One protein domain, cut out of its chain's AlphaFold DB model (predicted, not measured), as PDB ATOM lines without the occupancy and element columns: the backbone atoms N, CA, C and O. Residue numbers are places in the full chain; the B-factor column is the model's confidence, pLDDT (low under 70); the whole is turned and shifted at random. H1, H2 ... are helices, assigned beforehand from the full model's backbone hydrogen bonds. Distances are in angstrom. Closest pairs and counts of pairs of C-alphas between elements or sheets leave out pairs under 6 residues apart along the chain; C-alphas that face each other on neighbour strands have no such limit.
ATOM      1  N   GLY A  10     109.360 135.756 112.788       87.00
ATOM      2  CA  GLY A  10     108.009 135.246 112.534       87.00
ATOM      3  C   GLY A  10     107.365 134.615 113.774       87.00
ATOM      4  O   GLY A  10     106.203 134.885 114.070       87.00
ATOM      5  N   GLN A  11     108.119 133.832 114.549       89.56
ATOM      6  CA  GLN A  11     107.619 133.230 115.792       89.56
ATOM      7  C   GLN A  11     107.371 134.277 116.885       89.56
ATOM      8  O   GLN A  11     106.384 134.181 117.616       89.56
ATOM      9  N   GLN A  12     108.235 135.292 116.994       90.19
ATOM     10  CA  GLN A  12     108.002 136.431 117.891       90.19
ATOM     11  C   GLN A  12     106.757 137.218 117.475       90.19
ATOM     12  O   GLN A  12     105.950 137.590 118.323       90.19
ATOM     13  N   PHE A  13     106.573 137.421 116.169       92.94
ATOM     14  CA  PHE A  13     105.417 138.114 115.625       92.94
ATOM     15  C   PHE A  13     104.098 137.401 115.951       92.94
ATOM     16  O   PHE A  13     103.156 138.071 116.358       92.94
ATOM     17  N   ILE A  14     104.029 136.066 115.843       93.38
ATOM     18  CA  ILE A  14     102.819 135.309 116.218       93.38
ATOM     19  C   ILE A  14     102.417 135.607 117.667       93.38
ATOM     20  O   ILE A  14     101.259 135.912 117.922       93.38
ATOM     21  N   LYS A  15     103.372 135.606 118.604       91.38
ATOM     22  CA  LYS A  15     103.082 135.903 120.017       91.38
ATOM     23  C   LYS A  15     102.532 137.317 120.219       91.38
ATOM     24  O   LYS A  15     101.627 137.515 121.023       91.38
ATOM     25  N   LEU A  16     103.077 138.298 119.495       93.38
ATOM     26  CA  LEU A  16     102.573 139.675 119.526       93.38
ATOM     27  C   LEU A  16     101.163 139.770 118.937       93.38
ATOM     28  O   LEU A  16     100.321 140.472 119.490       93.38
ATOM     29  N   LEU A  17     100.906 139.051 117.842       95.12
ATOM     30  CA  LEU A  17      99.598 139.003 117.204       95.12
ATOM     31  C   LEU A  17      98.545 138.387 118.127       95.12
ATOM     32  O   LEU A  17      97.476 138.968 118.268       95.12
ATOM     33  N   ASP A  18      98.852 137.275 118.796       92.56
ATOM     34  CA  ASP A  18      97.925 136.620 119.727       92.56
ATOM     35  C   ASP A  18      97.535 137.553 120.889       92.56
ATOM     36  O   ASP A  18      96.379 137.587 121.308       92.56
ATOM     37  N   GLY A  19      98.478 138.372 121.373       91.12
ATOM     38  CA  GLY A  19      98.215 139.390 122.396       91.12
ATOM     39  C   GLY A  19      97.438 140.617 121.897       91.12
ATOM     40  O   GLY A  19      96.855 141.336 122.709       91.12
ATOM     41  N   ALA A  20      97.431 140.870 120.586       90.88
ATOM     42  CA  ALA A  20      96.718 141.984 119.961       90.88
ATOM     43  C   ALA A  20      95.356 141.583 119.374       90.88
ATOM     44  O   ALA A  20      94.515 142.456 119.211       90.88
ATOM     45  N   ALA A  21      95.124 140.298 119.072       89.00
ATOM     46  CA  ALA A  21      93.977 139.798 118.303       89.00
ATOM     47  C   ALA A  21      92.617 140.335 118.772       89.00
ATOM     48  O   ALA A  21      91.822 140.752 117.939       89.00
ATOM     49  N   LYS A  22      92.424 140.432 120.093       92.44
ATOM     50  CA  LYS A  22      91.167 140.851 120.738       92.44
ATOM     51  C   LYS A  22      90.964 142.354 120.860       92.44
ATOM     52  O   LYS A  22      89.969 142.794 121.429       92.44
ATOM     53  N   ASP A  23      91.900 143.145 120.357       95.56
ATOM     54  CA  ASP A  23      91.860 144.593 120.441       95.56
ATOM     55  C   ASP A  23      92.102 145.187 119.055       95.56
ATOM     56  O   ASP A  23      93.206 145.169 118.500       95.56
ATOM     57  N   LYS A  24      91.023 145.743 118.505       95.31
ATOM     58  CA  LYS A  24      91.015 146.411 117.211       95.31
ATOM     59  C   LYS A  24      92.142 147.435 117.095       95.31
ATOM     60  O   LYS A  24      92.839 147.472 116.081       95.31
ATOM     61  N   ASP A  25      92.313 148.277 118.106       95.88
ATOM     62  CA  ASP A  25      93.271 149.369 118.079       95.88
ATOM     63  C   ASP A  25      94.705 148.857 118.112       95.88
ATOM     64  O   ASP A  25      95.539 149.338 117.337       95.88
ATOM     65  N   ARG A  26      94.970 147.824 118.917       96.44
ATOM     66  CA  ARG A  26      96.285 147.173 118.969       96.44
ATOM     67  C   ARG A  26      96.620 146.438 117.677       96.44
ATOM     68  O   ARG A  26      97.785 146.444 117.282       96.44
ATOM     69  N   LEU A  27      95.641 145.858 116.979       96.69
ATOM     70  CA  LEU A  27      95.862 145.277 115.648       96.69
ATOM     71  C   LEU A  27      96.277 146.337 114.621       96.69
ATOM     72  O   LEU A  27      97.204 146.111 113.839       96.69
ATOM     73  N   LEU A  28      95.625 147.503 114.633       97.25
ATOM     74  CA  LEU A  28      95.991 148.617 113.756       97.25
ATOM     75  C   LEU A  28      97.391 149.159 114.092       97.25
ATOM     76  O   LEU A  28      98.183 149.417 113.183       97.25
ATOM     77  N   ASP A  29      97.733 149.266 115.376       96.25
ATOM     78  CA  ASP A  29      99.055 149.720 115.825       96.25
ATOM     79  C   ASP A  29     100.156 148.712 115.471       96.25
ATOM     80  O   ASP A  29     101.230 149.093 114.993       96.25
ATOM     81  N   LEU A  30      99.873 147.413 115.605       96.50
ATOM     82  CA  LEU A  30     100.779 146.345 115.193       96.50
ATOM     83  C   LEU A  30     101.035 146.384 113.679       96.50
ATOM     84  O   LEU A  30     102.184 146.263 113.247       96.50
ATOM     85  N   ALA A  31     100.002 146.617 112.863       95.94
ATOM     86  CA  ALA A  31     100.165 146.785 111.418       95.94
ATOM     87  C   ALA A  31     101.036 148.003 111.076       95.94
ATOM     88  O   ALA A  31     101.882 147.930 110.181       95.94
ATOM     89  N   SER A  32     100.880 149.099 111.822       95.06
ATOM     90  CA  SER A  32     101.684 150.312 111.660       95.06
ATOM     91  C   SER A  32     103.156 150.023 111.968       95.06
ATOM     92  O   SER A  32     104.033 150.312 111.151       95.06
ATOM     93  N   ALA A  33     103.439 149.329 113.074       94.19
ATOM     94  CA  ALA A  33     104.792 148.912 113.440       94.19
ATOM     95  C   ALA A  33     105.441 147.996 112.384       94.19
ATOM     96  O   ALA A  33     106.610 148.180 112.033       94.19
ATOM     97  N   VAL A  34     104.675 147.051 111.830       94.12
ATOM     98  CA  VAL A  34     105.113 146.164 110.740       94.12
ATOM     99  C   VAL A  34     105.494 146.962 109.484       94.12
ATOM    100  O   VAL A  34     106.523 146.693 108.862       94.12
ATOM    101  N   ILE A  35     104.713 147.985 109.124       92.81
ATOM    102  CA  ILE A  35     105.009 148.860 107.977       92.81
ATOM    103  C   ILE A  35     106.231 149.745 108.242       92.81
ATOM    104  O   ILE A  35     107.062 149.912 107.342       92.81
ATOM    105  N   LYS A  36     106.370 150.286 109.458       90.94
ATOM    106  CA  LYS A  36     107.510 151.126 109.863       90.94
ATOM    107  C   LYS A  36     108.831 150.368 109.800       90.94
ATOM    108  O   LYS A  36     109.806 150.897 109.281       90.94
ATOM    109  N   ARG A  37     108.845 149.112 110.257       88.75
ATOM    110  CA  ARG A  37     110.043 148.256 110.229       88.75
ATOM    111  C   ARG A  37     110.362 147.670 108.857       88.75
ATOM    112  O   ARG A  37     111.427 147.093 108.674       88.75
ATOM    113  N   SER A  38     109.467 147.795 107.882       87.19
ATOM    114  CA  SER A  38     109.715 147.253 106.553       87.19
ATOM    115  C   SER A  38     110.708 148.096 105.748       87.19
ATOM    116  O   SER A  38     110.431 149.253 105.426       87.19
ATOM    117  N   HIS A  39     111.744 147.436 105.230       82.19
ATOM    118  CA  HIS A  39     112.759 148.019 104.342       82.19
ATOM    119  C   HIS A  39     112.208 148.596 103.029       82.19
ATOM    120  O   HIS A  39     112.751 149.557 102.502       82.19
ATOM    121  N   SER A  40     111.099 148.062 102.505       81.31
ATOM    122  CA  SER A  40     110.595 148.425 101.168       81.31
ATOM    123  C   SER A  40     110.042 149.845 101.002       81.31
ATOM    124  O   SER A  40     109.640 150.194  99.897       81.31
ATOM    125  N   GLY A  41     109.909 150.654 102.060       79.38
ATOM    126  CA  GLY A  41     109.354 152.000 101.857       79.38
ATOM    127  C   GLY A  41     107.866 152.019 101.452       79.38
ATOM    128  O   GLY A  41     107.344 153.072 101.111       79.38
ATOM    129  N   ARG A  42     107.146 150.889 101.467       86.62
ATOM    130  CA  ARG A  42     105.741 150.838 101.023       86.62
ATOM    131  C   ARG A  42     104.767 150.953 102.193       86.62
ATOM    132  O   ARG A  42     104.830 150.130 103.112       86.62
ATOM    133  N   GLY A  43     103.864 151.934 102.126       90.75
ATOM    134  CA  GLY A  43     102.690 152.039 102.999       90.75
ATOM    135  C   GLY A  43     101.613 151.012 102.644       90.75
ATOM    136  O   GLY A  43     101.701 150.380 101.588       90.75
ATOM    137  N   LEU A  44     100.606 150.841 103.506       92.25
ATOM    138  CA  LEU A  44      99.583 149.789 103.371       92.25
ATOM    139  C   LEU A  44      98.891 149.787 101.997       92.25
ATOM    140  O   LEU A  44      98.644 148.725 101.434       92.25
ATOM    141  N   LYS A  45      98.635 150.966 101.418       90.56
ATOM    142  CA  LYS A  45      97.979 151.130 100.111       90.56
ATOM    143  C   LYS A  45      98.741 150.463  98.961       90.56
ATOM    144  O   LYS A  45      98.121 149.995  98.015       90.56
ATOM    145  N   LYS A  46     100.077 150.428  99.029       89.25
ATOM    146  CA  LYS A  46     100.965 149.877  97.982       89.25
ATOM    147  C   LYS A  46     101.403 148.433  98.276       89.25
ATOM    148  O   LYS A  46     102.370 147.942  97.685       89.25
ATOM    149  N   ARG A  47     100.757 147.775  99.243       88.94
ATOM    150  CA  ARG A  47     101.043 146.396  99.662       88.94
ATOM    151  C   ARG A  47     100.094 145.423  98.990       88.94
ATOM    152  O   ARG A  47      98.945 145.756  98.713       88.94
ATOM    153  N   ASN A  48     100.556 144.188  98.829       88.62
ATOM    154  CA  ASN A  48      99.762 143.101  98.261       88.62
ATOM    155  C   ASN A  48      98.872 142.468  99.339       88.62
ATOM    156  O   ASN A  48      98.976 141.281  99.639       88.62
ATOM    157  N   LEU A  49      98.013 143.284  99.951       91.12
ATOM    158  CA  LEU A  49      96.984 142.822 100.872       91.12
ATOM    159  C   LEU A  49      95.646 142.815 100.120       91.12
ATOM    160  O   LEU A  49      95.140 143.896  99.822       91.12
ATOM    161  N   PRO A  50      95.078 141.655  99.763       89.75
ATOM    162  CA  PRO A  50      93.808 141.603  99.046       89.75
ATOM    163  C   PRO A  50      92.640 142.065  99.929       89.75
ATOM    164  O   PRO A  50      92.699 141.973 101.151       89.75
ATOM    165  N   ASP A  51      91.568 142.554  99.302       89.69
ATOM    166  CA  ASP A  51      90.312 142.866 100.009       89.69
ATOM    167  C   ASP A  51      89.443 141.617 100.227       89.69
ATOM    168  O   ASP A  51      88.585 141.600 101.107       89.69
ATOM    169  N   SER A  52      89.683 140.565  99.435       94.00
ATOM    170  CA  SER A  52      88.968 139.292  99.519       94.00
ATOM    171  C   SER A  52      89.336 138.522 100.787       94.00
ATOM    172  O   SER A  52      90.512 138.254 101.051       94.00
ATOM    173  N   GLU A  53      88.321 138.102 101.543       92.62
ATOM    174  CA  GLU A  53      88.504 137.337 102.777       92.62
ATOM    175  C   GLU A  53      89.199 135.997 102.548       92.62
ATOM    176  O   GLU A  53      90.065 135.613 103.335       92.62
ATOM    177  N   SER A  54      88.859 135.294 101.464       93.00
ATOM    178  CA  SER A  54      89.460 134.000 101.139       93.00
ATOM    179  C   SER A  54      90.947 134.146 100.821       93.00
ATOM    180  O   SER A  54      91.770 133.395 101.348       93.00
ATOM    181  N   ALA A  55      91.308 135.170 100.043       93.81
ATOM    182  CA  ALA A  55      92.696 135.465  99.705       93.81
ATOM    183  C   ALA A  55      93.505 135.896 100.940       93.81
ATOM    184  O   ALA A  55      94.629 135.434 101.139       93.81
ATOM    185  N   VAL A  56      92.927 136.726 101.819       95.12
ATOM    186  CA  VAL A  56      93.567 137.106 103.091       95.12
ATOM    187  C   VAL A  56      93.762 135.896 103.993       95.12
ATOM    188  O   VAL A  56      94.857 135.714 104.523       95.12
ATOM    189  N   LYS A  57      92.749 135.034 104.134       95.31
ATOM    190  CA  LYS A  57      92.841 133.802 104.928       95.31
ATOM    191  C   LYS A  57      93.947 132.885 104.400       95.31
ATOM    192  O   LYS A  57      94.732 132.368 105.194       95.31
ATOM    193  N   MET A  58      94.039 132.707 103.083       96.06
ATOM    194  CA  MET A  58      95.083 131.892 102.456       96.06
ATOM    195  C   MET A  58      96.481 132.470 102.715       96.06
ATOM    196  O   MET A  58      97.345 131.766 103.241       96.06
ATOM    197  N   ASN A  59      96.686 133.763 102.451       95.75
ATOM    198  CA  ASN A  59      97.970 134.434 102.681       95.75
ATOM    199  C   ASN A  59      98.381 134.410 104.161       95.75
ATOM    200  O   ASN A  59      99.541 134.145 104.476       95.75
ATOM    201  N   ALA A  60      97.429 134.626 105.074       96.06
ATOM    202  CA  ALA A  60      97.649 134.527 106.513       96.06
ATOM    203  C   ALA A  60      98.063 133.111 106.930       96.06
ATOM    204  O   ALA A  60      98.957 132.950 107.757       96.06
ATOM    205  N   SER A  61      97.445 132.085 106.341       95.56
ATOM    206  CA  SER A  61      97.736 130.681 106.652       95.56
ATOM    207  C   SER A  61      99.142 130.289 106.198       95.56
ATOM    208  O   SER A  61      99.890 129.698 106.974       95.56
ATOM    209  N   ILE A  62      99.539 130.688 104.984       94.69
ATOM    210  CA  ILE A  62     100.899 130.481 104.460       94.69
ATOM    211  C   ILE A  62     101.927 131.204 105.338       94.69
ATOM    212  O   ILE A  62     102.943 130.626 105.723       94.69
ATOM    213  N   ALA A  63     101.653 132.458 105.701       95.06
ATOM    214  CA  ALA A  63     102.544 133.247 106.541       95.06
ATOM    215  C   ALA A  63     102.686 132.654 107.952       95.06
ATOM    216  O   ALA A  63     103.803 132.552 108.464       95.06
ATOM    217  N   LYS A  64     101.582 132.195 108.555       94.75
ATOM    218  CA  LYS A  64     101.586 131.518 109.857       94.75
ATOM    219  C   LYS A  64     102.368 130.209 109.797       94.75
ATOM    220  O   LYS A  64     103.183 129.960 110.680       94.75
ATOM    221  N   PHE A  65     102.170 129.406 108.752       94.12
ATOM    222  CA  PHE A  65     102.933 128.176 108.537       94.12
ATOM    223  C   PHE A  65     104.438 128.457 108.450       94.12
ATOM    224  O   PHE A  65     105.218 127.835 109.169       94.12
ATOM    225  N   ASN A  66     104.841 129.443 107.643       93.06
ATOM    226  CA  ASN A  66     106.243 129.836 107.514       93.06
ATOM    227  C   ASN A  66     106.828 130.312 108.850       93.06
ATOM    228  O   ASN A  66     107.899 129.849 109.235       93.06
ATOM    229  N   ALA A  67     106.107 131.154 109.597       92.19
ATOM    230  CA  ALA A  67     106.542 131.595 110.919       92.19
ATOM    231  C   ALA A  67     106.736 130.418 111.886       92.19
ATOM    232  O   ALA A  67     107.786 130.322 112.517       92.19
ATOM    233  N   VAL A  68     105.771 129.497 111.987       90.81
ATOM    234  CA  VAL A  68     105.880 128.320 112.870       90.81
ATOM    235  C   VAL A  68     107.050 127.427 112.458       90.81
ATOM    236  O   VAL A  68     107.815 126.993 113.321       90.81
ATOM    237  N   ALA A  69     107.249 127.230 111.153       89.00
ATOM    238  CA  ALA A  69     108.360 126.468 110.589       89.00
ATOM    239  C   ALA A  69     109.737 127.143 110.757       89.00
ATOM    240  O   ALA A  69     110.742 126.579 110.331       89.00
ATOM    241  N   GLY A  70     109.806 128.342 111.350       85.88
ATOM    242  CA  GLY A  70     111.053 129.089 111.518       85.88
ATOM    243  C   GLY A  70     111.580 129.703 110.218       85.88
ATOM    244  O   GLY A  70     112.749 130.063 110.147       85.88
ATOM    245  N   LYS A  71     110.734 129.825 109.193       87.88
ATOM    246  CA  LYS A  71     111.057 130.513 107.942       87.88
ATOM    247  C   LYS A  71     110.776 132.007 108.065       87.88
ATOM    248  O   LYS A  71     109.969 132.443 108.892       87.88
ATOM    249  N   ASP A  72     111.413 132.782 107.195       85.56
ATOM    250  CA  ASP A  72     111.136 134.206 107.079       85.56
ATOM    251  C   ASP A  72     109.706 134.459 106.605       85.56
ATOM    252  O   ASP A  72     109.153 133.758 105.751       85.56
ATOM    253  N   VAL A  73     109.103 135.501 107.173       91.12
ATOM    254  CA  VAL A  73     107.766 135.956 106.810       91.12
ATOM    255  C   VAL A  73     107.870 137.365 106.263       91.12
ATOM    256  O   VAL A  73     108.424 138.258 106.902       91.12
ATOM    257  N   SER A  74     107.322 137.569 105.070       92.25
ATOM    258  CA  SER A  74     107.292 138.886 104.451       92.25
ATOM    259  C   SER A  74     106.379 139.836 105.225       92.25
ATOM    260  O   SER A  74     105.418 139.427 105.880       92.25
ATOM    261  N   THR A  75     106.620 141.138 105.083       93.44
ATOM    262  CA  THR A  75     105.709 142.166 105.601       93.44
ATOM    263  C   THR A  75     104.273 141.962 105.114       93.44
ATOM    264  O   THR A  75     103.340 142.137 105.888       93.44
ATOM    265  N   ASP A  76     104.089 141.569 103.851       94.06
ATOM    266  CA  ASP A  76     102.761 141.328 103.276       94.06
ATOM    267  C   ASP A  76     102.079 140.129 103.963       94.06
ATOM    268  O   ASP A  76     100.897 140.195 104.293       94.06
ATOM    269  N   GLY A  77     102.842 139.074 104.274       94.88
ATOM    270  CA  GLY A  77     102.368 137.932 105.057       94.88
ATOM    271  C   GLY A  77     101.999 138.303 106.498       94.88
ATOM    272  O   GLY A  77     100.955 137.881 106.990       94.88
ATOM    273  N   MET A  78     102.804 139.138 107.162       95.44
ATOM    274  CA  MET A  78     102.483 139.658 108.500       95.44
ATOM    275  C   MET A  78     101.202 140.497 108.491       95.44
ATOM    276  O   MET A  78     100.329 140.296 109.332       95.44
ATOM    277  N   LEU A  79     101.045 141.387 107.507       96.38
ATOM    278  CA  LEU A  79      99.833 142.191 107.341       96.38
ATOM    279  C   LEU A  79      98.603 141.324 107.042       96.38
ATOM    280  O   LEU A  79      97.527 141.609 107.564       96.38
ATOM    281  N   ALA A  80      98.752 140.245 106.267       97.06
ATOM    282  CA  ALA A  80      97.670 139.291 106.031       97.06
ATOM    283  C   ALA A  80      97.242 138.577 107.321       97.06
ATOM    284  O   ALA A  80      96.044 138.425 107.557       97.06
ATOM    285  N   MET A  81      98.187 138.191 108.187       96.94
ATOM    286  CA  MET A  81      97.865 137.610 109.496       96.94
ATOM    287  C   MET A  81      97.081 138.588 110.384       96.94
ATOM    288  O   MET A  81      96.082 138.185 110.977       96.94
ATOM    289  N   ILE A  82      97.468 139.869 110.414       97.38
ATOM    290  CA  ILE A  82      96.756 140.915 111.175       97.38
ATOM    291  C   ILE A  82      95.351 141.134 110.618       97.38
ATOM    292  O   ILE A  82      94.384 141.124 111.372       97.38
ATOM    293  N   ALA A  83      95.220 141.298 109.300       96.94
ATOM    294  CA  ALA A  83      93.924 141.498 108.659       96.94
ATOM    295  C   ALA A  83      93.000 140.283 108.843       96.94
ATOM    296  O   ALA A  83      91.789 140.439 108.993       96.94
ATOM    297  N   ASN A  84      93.557 139.066 108.871       97.00
ATOM    298  CA  ASN A  84      92.779 137.873 109.180       97.00
ATOM    299  C   ASN A  84      92.333 137.838 110.650       97.00
ATOM    300  O   ASN A  84      91.180 137.498 110.887       97.00
ATOM    301  N   ALA A  85      93.192 138.210 111.607       96.75
ATOM    302  CA  ALA A  85      92.812 138.318 113.021       96.75
ATOM    303  C   ALA A  85      91.712 139.372 113.226       96.75
ATOM    304  O   ALA A  85      90.698 139.096 113.854       96.75
ATOM    305  N   TYR A  86      91.851 140.531 112.576       96.62
ATOM    306  CA  TYR A  86      90.850 141.599 112.585       96.62
ATOM    307  C   TYR A  86      89.459 141.104 112.153       96.62
ATOM    308  O   TYR A  86      88.443 141.454 112.752       96.62
ATOM    309  N   ARG A  87      89.420 140.267 111.111       94.75
ATOM    310  CA  ARG A  87      88.193 139.631 110.624       94.75
ATOM    311  C   ARG A  87      87.680 138.546 111.573       94.75
ATOM    312  O   ARG A  87      86.476 138.451 111.777       94.75
ATOM    313  N   GLN A  88      88.569 137.708 112.109       94.00
ATOM    314  CA  GLN A  88      88.210 136.607 113.012       94.00
ATOM    315  C   GLN A  88      87.535 137.098 114.292       94.00
ATOM    316  O   GLN A  88      86.579 136.466 114.733       94.00
ATOM    317  N   ASP A  89      87.960 138.250 114.804       93.81
ATOM    318  CA  ASP A  89      87.391 138.865 116.006       93.81
ATOM    319  C   ASP A  89      86.183 139.774 115.696       93.81
ATOM    320  O   ASP A  89      85.659 140.461 116.569       93.81
ATOM    321  N   GLY A  90      85.694 139.765 114.450       92.06
ATOM    322  CA  GLY A  90      84.434 140.407 114.070       92.06
ATOM    323  C   GLY A  90      84.506 141.924 113.878       92.06
ATOM    324  O   GLY A  90      83.469 142.561 113.708       92.06
ATOM    325  N   PHE A  91      85.697 142.532 113.837       93.81
ATOM    326  CA  PHE A  91      85.838 143.984 113.645       93.81
ATOM    327  C   PHE A  91      85.516 144.454 112.213       93.81
ATOM    328  O   PHE A  91      85.388 145.660 111.959       93.81
ATOM    329  N   GLY A  92      85.418 143.521 111.260       94.38
ATOM    330  CA  GLY A  92      84.981 143.763 109.886       94.38
ATOM    331  C   GLY A  92      85.800 143.014 108.832       94.38
ATOM    332  O   GLY A  92      86.622 142.155 109.137       94.38
ATOM    333  N   SER A  93      85.575 143.361 107.566       95.62
ATOM    334  CA  SER A  93      86.270 142.759 106.422       95.62
ATOM    335  C   SER A  93      87.706 143.292 106.254       95.62
ATOM    336  O   SER A  93      88.049 144.346 106.801       95.62
ATOM    337  N   PRO A  94      88.558 142.648 105.432       94.25
ATOM    338  CA  PRO A  94      89.883 143.179 105.101       94.25
ATOM    339  C   PRO A  94      89.856 144.586 104.490       94.25
ATOM    340  O   PRO A  94      90.740 145.402 104.756       94.25
ATOM    341  N   LYS A  95      88.810 144.903 103.718       95.31
ATOM    342  CA  LYS A  95      88.583 146.261 103.215       95.31
ATOM    343  C   LYS A  95      88.352 147.243 104.369       95.31
ATOM    344  O   LYS A  95      88.987 148.296 104.412       95.31
ATOM    345  N   LYS A  96      87.515 146.870 105.346       96.19
ATOM    346  CA  LYS A  96      87.256 147.682 106.544       96.19
ATOM    347  C   LYS A  96      88.522 147.901 107.373       96.19
ATOM    348  O   LYS A  96      88.760 149.017 107.827       96.19
ATOM    349  N   PHE A  97      89.357 146.871 107.510       96.69
ATOM    350  CA  PHE A  97      90.668 146.980 108.152       96.69
ATOM    351  C   PHE A  97      91.525 148.074 107.500       96.69
ATOM    352  O   PHE A  97      92.053 148.932 108.204       96.69
ATOM    353  N   LYS A  98      91.626 148.108 106.164       95.19
ATOM    354  CA  LYS A  98      92.391 149.152 105.455       95.19
ATOM    355  C   LYS A  98      91.819 150.551 105.670       95.19
ATOM    356  O   LYS A  98      92.584 151.505 105.808       95.19
ATOM    357  N   GLU A  99      90.497 150.687 105.684       95.56
ATOM    358  CA  GLU A  99      89.829 151.968 105.929       95.56
ATOM    359  C   GLU A  99      90.086 152.483 107.347       95.56
ATOM    360  O   GLU A  99      90.424 153.653 107.524       95.56
ATOM    361  N   ASP A 100      89.973 151.615 108.349       96.56
ATOM    362  CA  ASP A 100      90.221 151.983 109.743       96.56
ATOM    363  C   ASP A 100      91.706 152.240 110.000       96.56
ATOM    364  O   ASP A 100      92.057 153.210 110.672       96.56
ATOM    365  N   PHE A 101      92.585 151.471 109.355       96.44
ATOM    366  CA  PHE A 101      94.013 151.750 109.339       96.44
ATOM    367  C   PHE A 101      94.311 153.129 108.751       96.44
ATOM    368  O   PHE A 101      95.042 153.902 109.356       96.44
ATOM    369  N   LYS A 102      93.715 153.485 107.606       94.94
ATOM    370  CA  LYS A 102      93.890 154.808 106.986       94.94
ATOM    371  C   LYS A 102      93.456 155.944 107.911       94.94
ATOM    372  O   LYS A 102      94.069 157.007 107.882       94.94
ATOM    373  N   LYS A 103      92.390 155.747 108.692       93.50
ATOM    374  CA  LYS A 103      91.896 156.754 109.641       93.50
ATOM    375  C   LYS A 103      92.863 156.956 110.805       93.50
ATOM    376  O   LYS A 103      93.121 158.098 111.161       93.50
ATOM    377  N   LYS A 104      93.397 155.867 111.367       94.38
ATOM    378  CA  LYS A 104      94.280 155.912 112.542       94.38
ATOM    379  C   LYS A 104      95.735 156.250 112.195       94.38
ATOM    380  O   LYS A 104      96.361 157.049 112.876       94.38
ATOM    381  N   HIS A 105      96.243 155.672 111.110       93.94
ATOM    382  CA  HIS A 105      97.638 155.728 110.655       93.94
ATOM    383  C   HIS A 105      97.723 156.224 109.197       93.94
ATOM    384  O   HIS A 105      98.140 155.485 108.296       93.94
ATOM    385  N   PRO A 106      97.287 157.468 108.902       91.00
ATOM    386  CA  PRO A 106      97.261 157.991 107.534       91.00
ATOM    387  C   PRO A 106      98.661 158.094 106.913       91.00
ATOM    388  O   PRO A 106      98.814 157.864 105.710       91.00
ATOM    389  N   ALA A 107      99.679 158.389 107.730       88.56
ATOM    390  CA  ALA A 107     101.068 158.463 107.294       88.56
ATOM    391  C   ALA A 107     101.547 157.099 106.787       88.56
ATOM    392  O   ALA A 107     102.055 157.002 105.679       88.56
ATOM    393  N   GLU A 108     101.309 156.021 107.531       91.38
ATOM    394  CA  GLU A 108     101.733 154.667 107.173       91.38
ATOM    395  C   GLU A 108     100.841 154.026 106.101       91.38
ATOM    396  O   GLU A 108     101.255 153.069 105.439       91.38
ATOM    397  N   TYR A 109      99.631 154.549 105.883       90.62
ATOM    398  CA  TYR A 109      98.741 154.068 104.830       90.62
ATOM    399  C   TYR A 109      99.292 154.383 103.435       90.62
ATOM    400  O   TYR A 109      99.367 153.494 102.587       90.62
ATOM    401  N   ASP A 110      99.717 155.626 103.202       84.62
ATOM    402  CA  ASP A 110     100.225 156.085 101.898       84.62
ATOM    403  C   ASP A 110     101.759 156.262 101.881       84.62
ATOM    404  O   ASP A 110     102.359 156.449 100.825       84.62
ATOM    405  N   LYS A 111     102.406 156.149 103.052       72.12
ATOM    406  CA  LYS A 111     103.816 156.490 103.316       72.12
ATOM    407  C   LYS A 111     104.192 157.870 102.787       72.12
ATOM    408  O   LYS A 111     105.217 158.050 102.135       72.12
ATOM    409  N   GLN A 112     103.324 158.839 103.066       62.97
ATOM    410  CA  GLN A 112     103.619 160.236 102.792       62.97
ATOM    411  C   GLN A 112     104.759 160.700 103.708       62.97
ATOM    412  O   GLN A 112     104.791 160.300 104.874       62.97
ATOM    413  N   PRO A 113     105.695 161.530 103.214       59.59
ATOM    414  CA  PRO A 113     106.677 162.152 104.088       59.59
ATOM    415  C   PRO A 113     105.935 162.977 105.147       59.59
ATOM    416  O   PRO A 113     104.938 163.633 104.839       59.59
ATOM    417  N   GLU A 114     106.409 162.943 106.394       57.47
ATOM    418  CA  GLU A 114     105.742 163.556 107.559       57.47
ATOM    419  C   GLU A 114     105.349 165.021 107.312       57.47
ATOM    420  O   GLU A 114     104.275 165.461 107.718       57.47
ATOM    421  N   LYS A 115     106.161 165.747 106.532       56.81
ATOM    422  CA  LYS A 115     105.910 167.131 106.107       56.81
ATOM    423  C   LYS A 115     104.598 167.295 105.329       56.81
ATOM    424  O   LYS A 115     103.882 168.270 105.533       56.81
ATOM    425  N   THR A 116     104.255 166.339 104.465       58.22
ATOM    426  CA  THR A 116     103.010 166.338 103.680       58.22
ATOM    427  C   THR A 116     101.799 166.012 104.549       58.22
ATOM    428  O   THR A 116     100.750 166.637 104.391       58.22
ATOM    429  N   VAL A 117     101.948 165.096 105.512       60.69
ATOM    430  CA  VAL A 117     100.879 164.742 106.461       60.69
ATOM    431  C   VAL A 117     100.556 165.926 107.373       60.69
ATOM    432  O   VAL A 117      99.384 166.263 107.536       60.69
ATOM    433  N   LEU A 118     101.581 166.609 107.897       61.25
ATOM    434  CA  LEU A 118     101.421 167.799 108.735       61.25
ATOM    435  C   LEU A 118     100.713 168.933 107.975       61.25
ATOM    436  O   LEU A 118      99.778 169.539 108.494       61.25
ATOM    437  N   MET A 119     101.095 169.164 106.713       62.44
ATOM    438  CA  MET A 119     100.454 170.162 105.850       62.44
ATOM    439  C   MET A 119      98.983 169.833 105.570       62.44
ATOM    440  O   MET A 119      98.137 170.724 105.574       62.44
ATOM    441  N   MET A 120      98.649 168.560 105.330       61.53
ATOM    442  CA  MET A 120      97.258 168.141 105.129       61.53
ATOM    443  C   MET A 120      96.428 168.247 106.412       61.53
ATOM    444  O   MET A 120      95.261 168.635 106.342       61.53
ATOM    445  N   ALA A 121      97.011 167.938 107.574       61.62
ATOM    446  CA  ALA A 121      96.354 168.099 108.868       61.62
ATOM    447  C   ALA A 121      96.072 169.581 109.176       61.62
ATOM    448  O   ALA A 121      94.939 169.924 109.510       61.62
ATOM    449  N   GLN A 122      97.052 170.465 108.959       62.62
ATOM    450  CA  GLN A 122      96.888 171.916 109.108       62.62
ATOM    451  C   GLN A 122      95.824 172.476 108.158       62.62
ATOM    452  O   GLN A 122      94.962 173.242 108.579       62.62
ATOM    453  N   ARG A 123      95.814 172.039 106.891       59.34
ATOM    454  CA  ARG A 123      94.783 172.450 105.923       59.34
ATOM    455  C   ARG A 123      93.380 171.985 106.315       59.34
ATOM    456  O   ARG A 123      92.427 172.705 106.066       59.34
ATOM    457  N   ARG A 124      93.225 170.807 106.925       59.53
ATOM    458  CA  ARG A 124      91.910 170.328 107.393       59.53
ATOM    459  C   ARG A 124      91.404 171.073 108.623       59.53
ATOM    460  O   ARG A 124      90.198 171.278 108.728       59.53
ATOM    461  N   ALA A 125      92.305 171.468 109.521       59.94
ATOM    462  CA  ALA A 125      91.963 172.297 110.673       59.94
ATOM    463  C   ALA A 125      91.521 173.705 110.239       59.94
ATOM    464  O   ALA A 125      90.521 174.199 110.737       59.94
ATOM    465  N   ALA A 126      92.194 174.297 109.246       59.06
ATOM    466  CA  ALA A 126      91.889 175.640 108.743       59.06
ATOM    467  C   ALA A 126      90.607 175.753 107.887       59.06
ATOM    468  O   ALA A 126      90.191 176.857 107.573       59.06
ATOM    469  N   VAL A 127      90.008 174.637 107.456       58.31
ATOM    470  CA  VAL A 127      88.761 174.626 106.656       58.31
ATOM    471  C   VAL A 127      87.525 174.347 107.526       58.31
ATOM    472  O   VAL A 127      86.406 174.589 107.088       58.31
TER     473      VAL A 127
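Overview. This is residues 10 to 127 of the 129 residues of an uncharacterized protein of Alphaproteobacteria bacterium (UniProt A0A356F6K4). H1, H2 and H4 form a small up-and-down bundle, each running against the one before, with H3 crossing H4 steeply and H5 starting beside residues 83 to 87 of H4 and running nearly at right angles to H2 and H4, touching H2 at residue 28. Short H6 leads on to H7, an arm from which residues 119 to 127 stick out. The printed part is all helix: 118 residues with seven named helices, H1 to H7, and no named strand. It is compact, with a radius of gyration of the C-alphas of 14.5 A, yet elongated, spanning 50 by 30 by 24 A.

Arrangement. H1, residues 10 to 20, and H2, residues 24 to 37, form a hairpin at a shallow tilt of 29 degrees; their closest C-alphas, Ala 20 and Arg 26, are 5.3 A apart. H3, residues 53 to 68, touches H1 with residues 64 to 68 alone, closest at the C-alphas of Gly 10 and Ala 67, 4.3 A. H4, residues 75 to 88, touches H3 at a steep tilt of 61 degrees, closest at the C-alphas of Ala 60 and Met 81, 4.3 A. H4 touches H2 at a shallow tilt of 3 degrees, opposite ways, closest at the C-alphas of Ala 31 and Leu 79, 6.2 A. H5, residues 94 to 104, is about perpendicular to H2 at 80 degrees and touches its residue 28 alone, the C-alphas of Leu 28 and Phe 101 being 5.8 A apart. H6, residues 106 to 110, only just touches H2, with 3 pairs of C-alphas within 8 A, the closest Ser 32 and Glu 108 at 6.3 A. H7, residues 114 to 125, only just touches H6, also with 3 pairs, the closest C-alphas being Ala 107 and Val 117 at 6.3 A. In H1 to H7 every O i to N i+4 pair is within hydrogen-bond range.

Along the chain. H1 begins at C-alpha 10, (108.009, 135.246, 112.534). H3 is the longest at 22.0 A, H2 measures 20.4 A and H4 19.8 A. H7 ends at C-alpha 125, (91.963, 172.297, 110.673).

Size, cuts and confidence. The C-alphas farthest apart, Ala 69 and Val 127, are 52.1 A apart. The printed part has no cut, and the link from H2 to H3, 15 residues, is long. Residues 112 to 127 have pLDDT under 70.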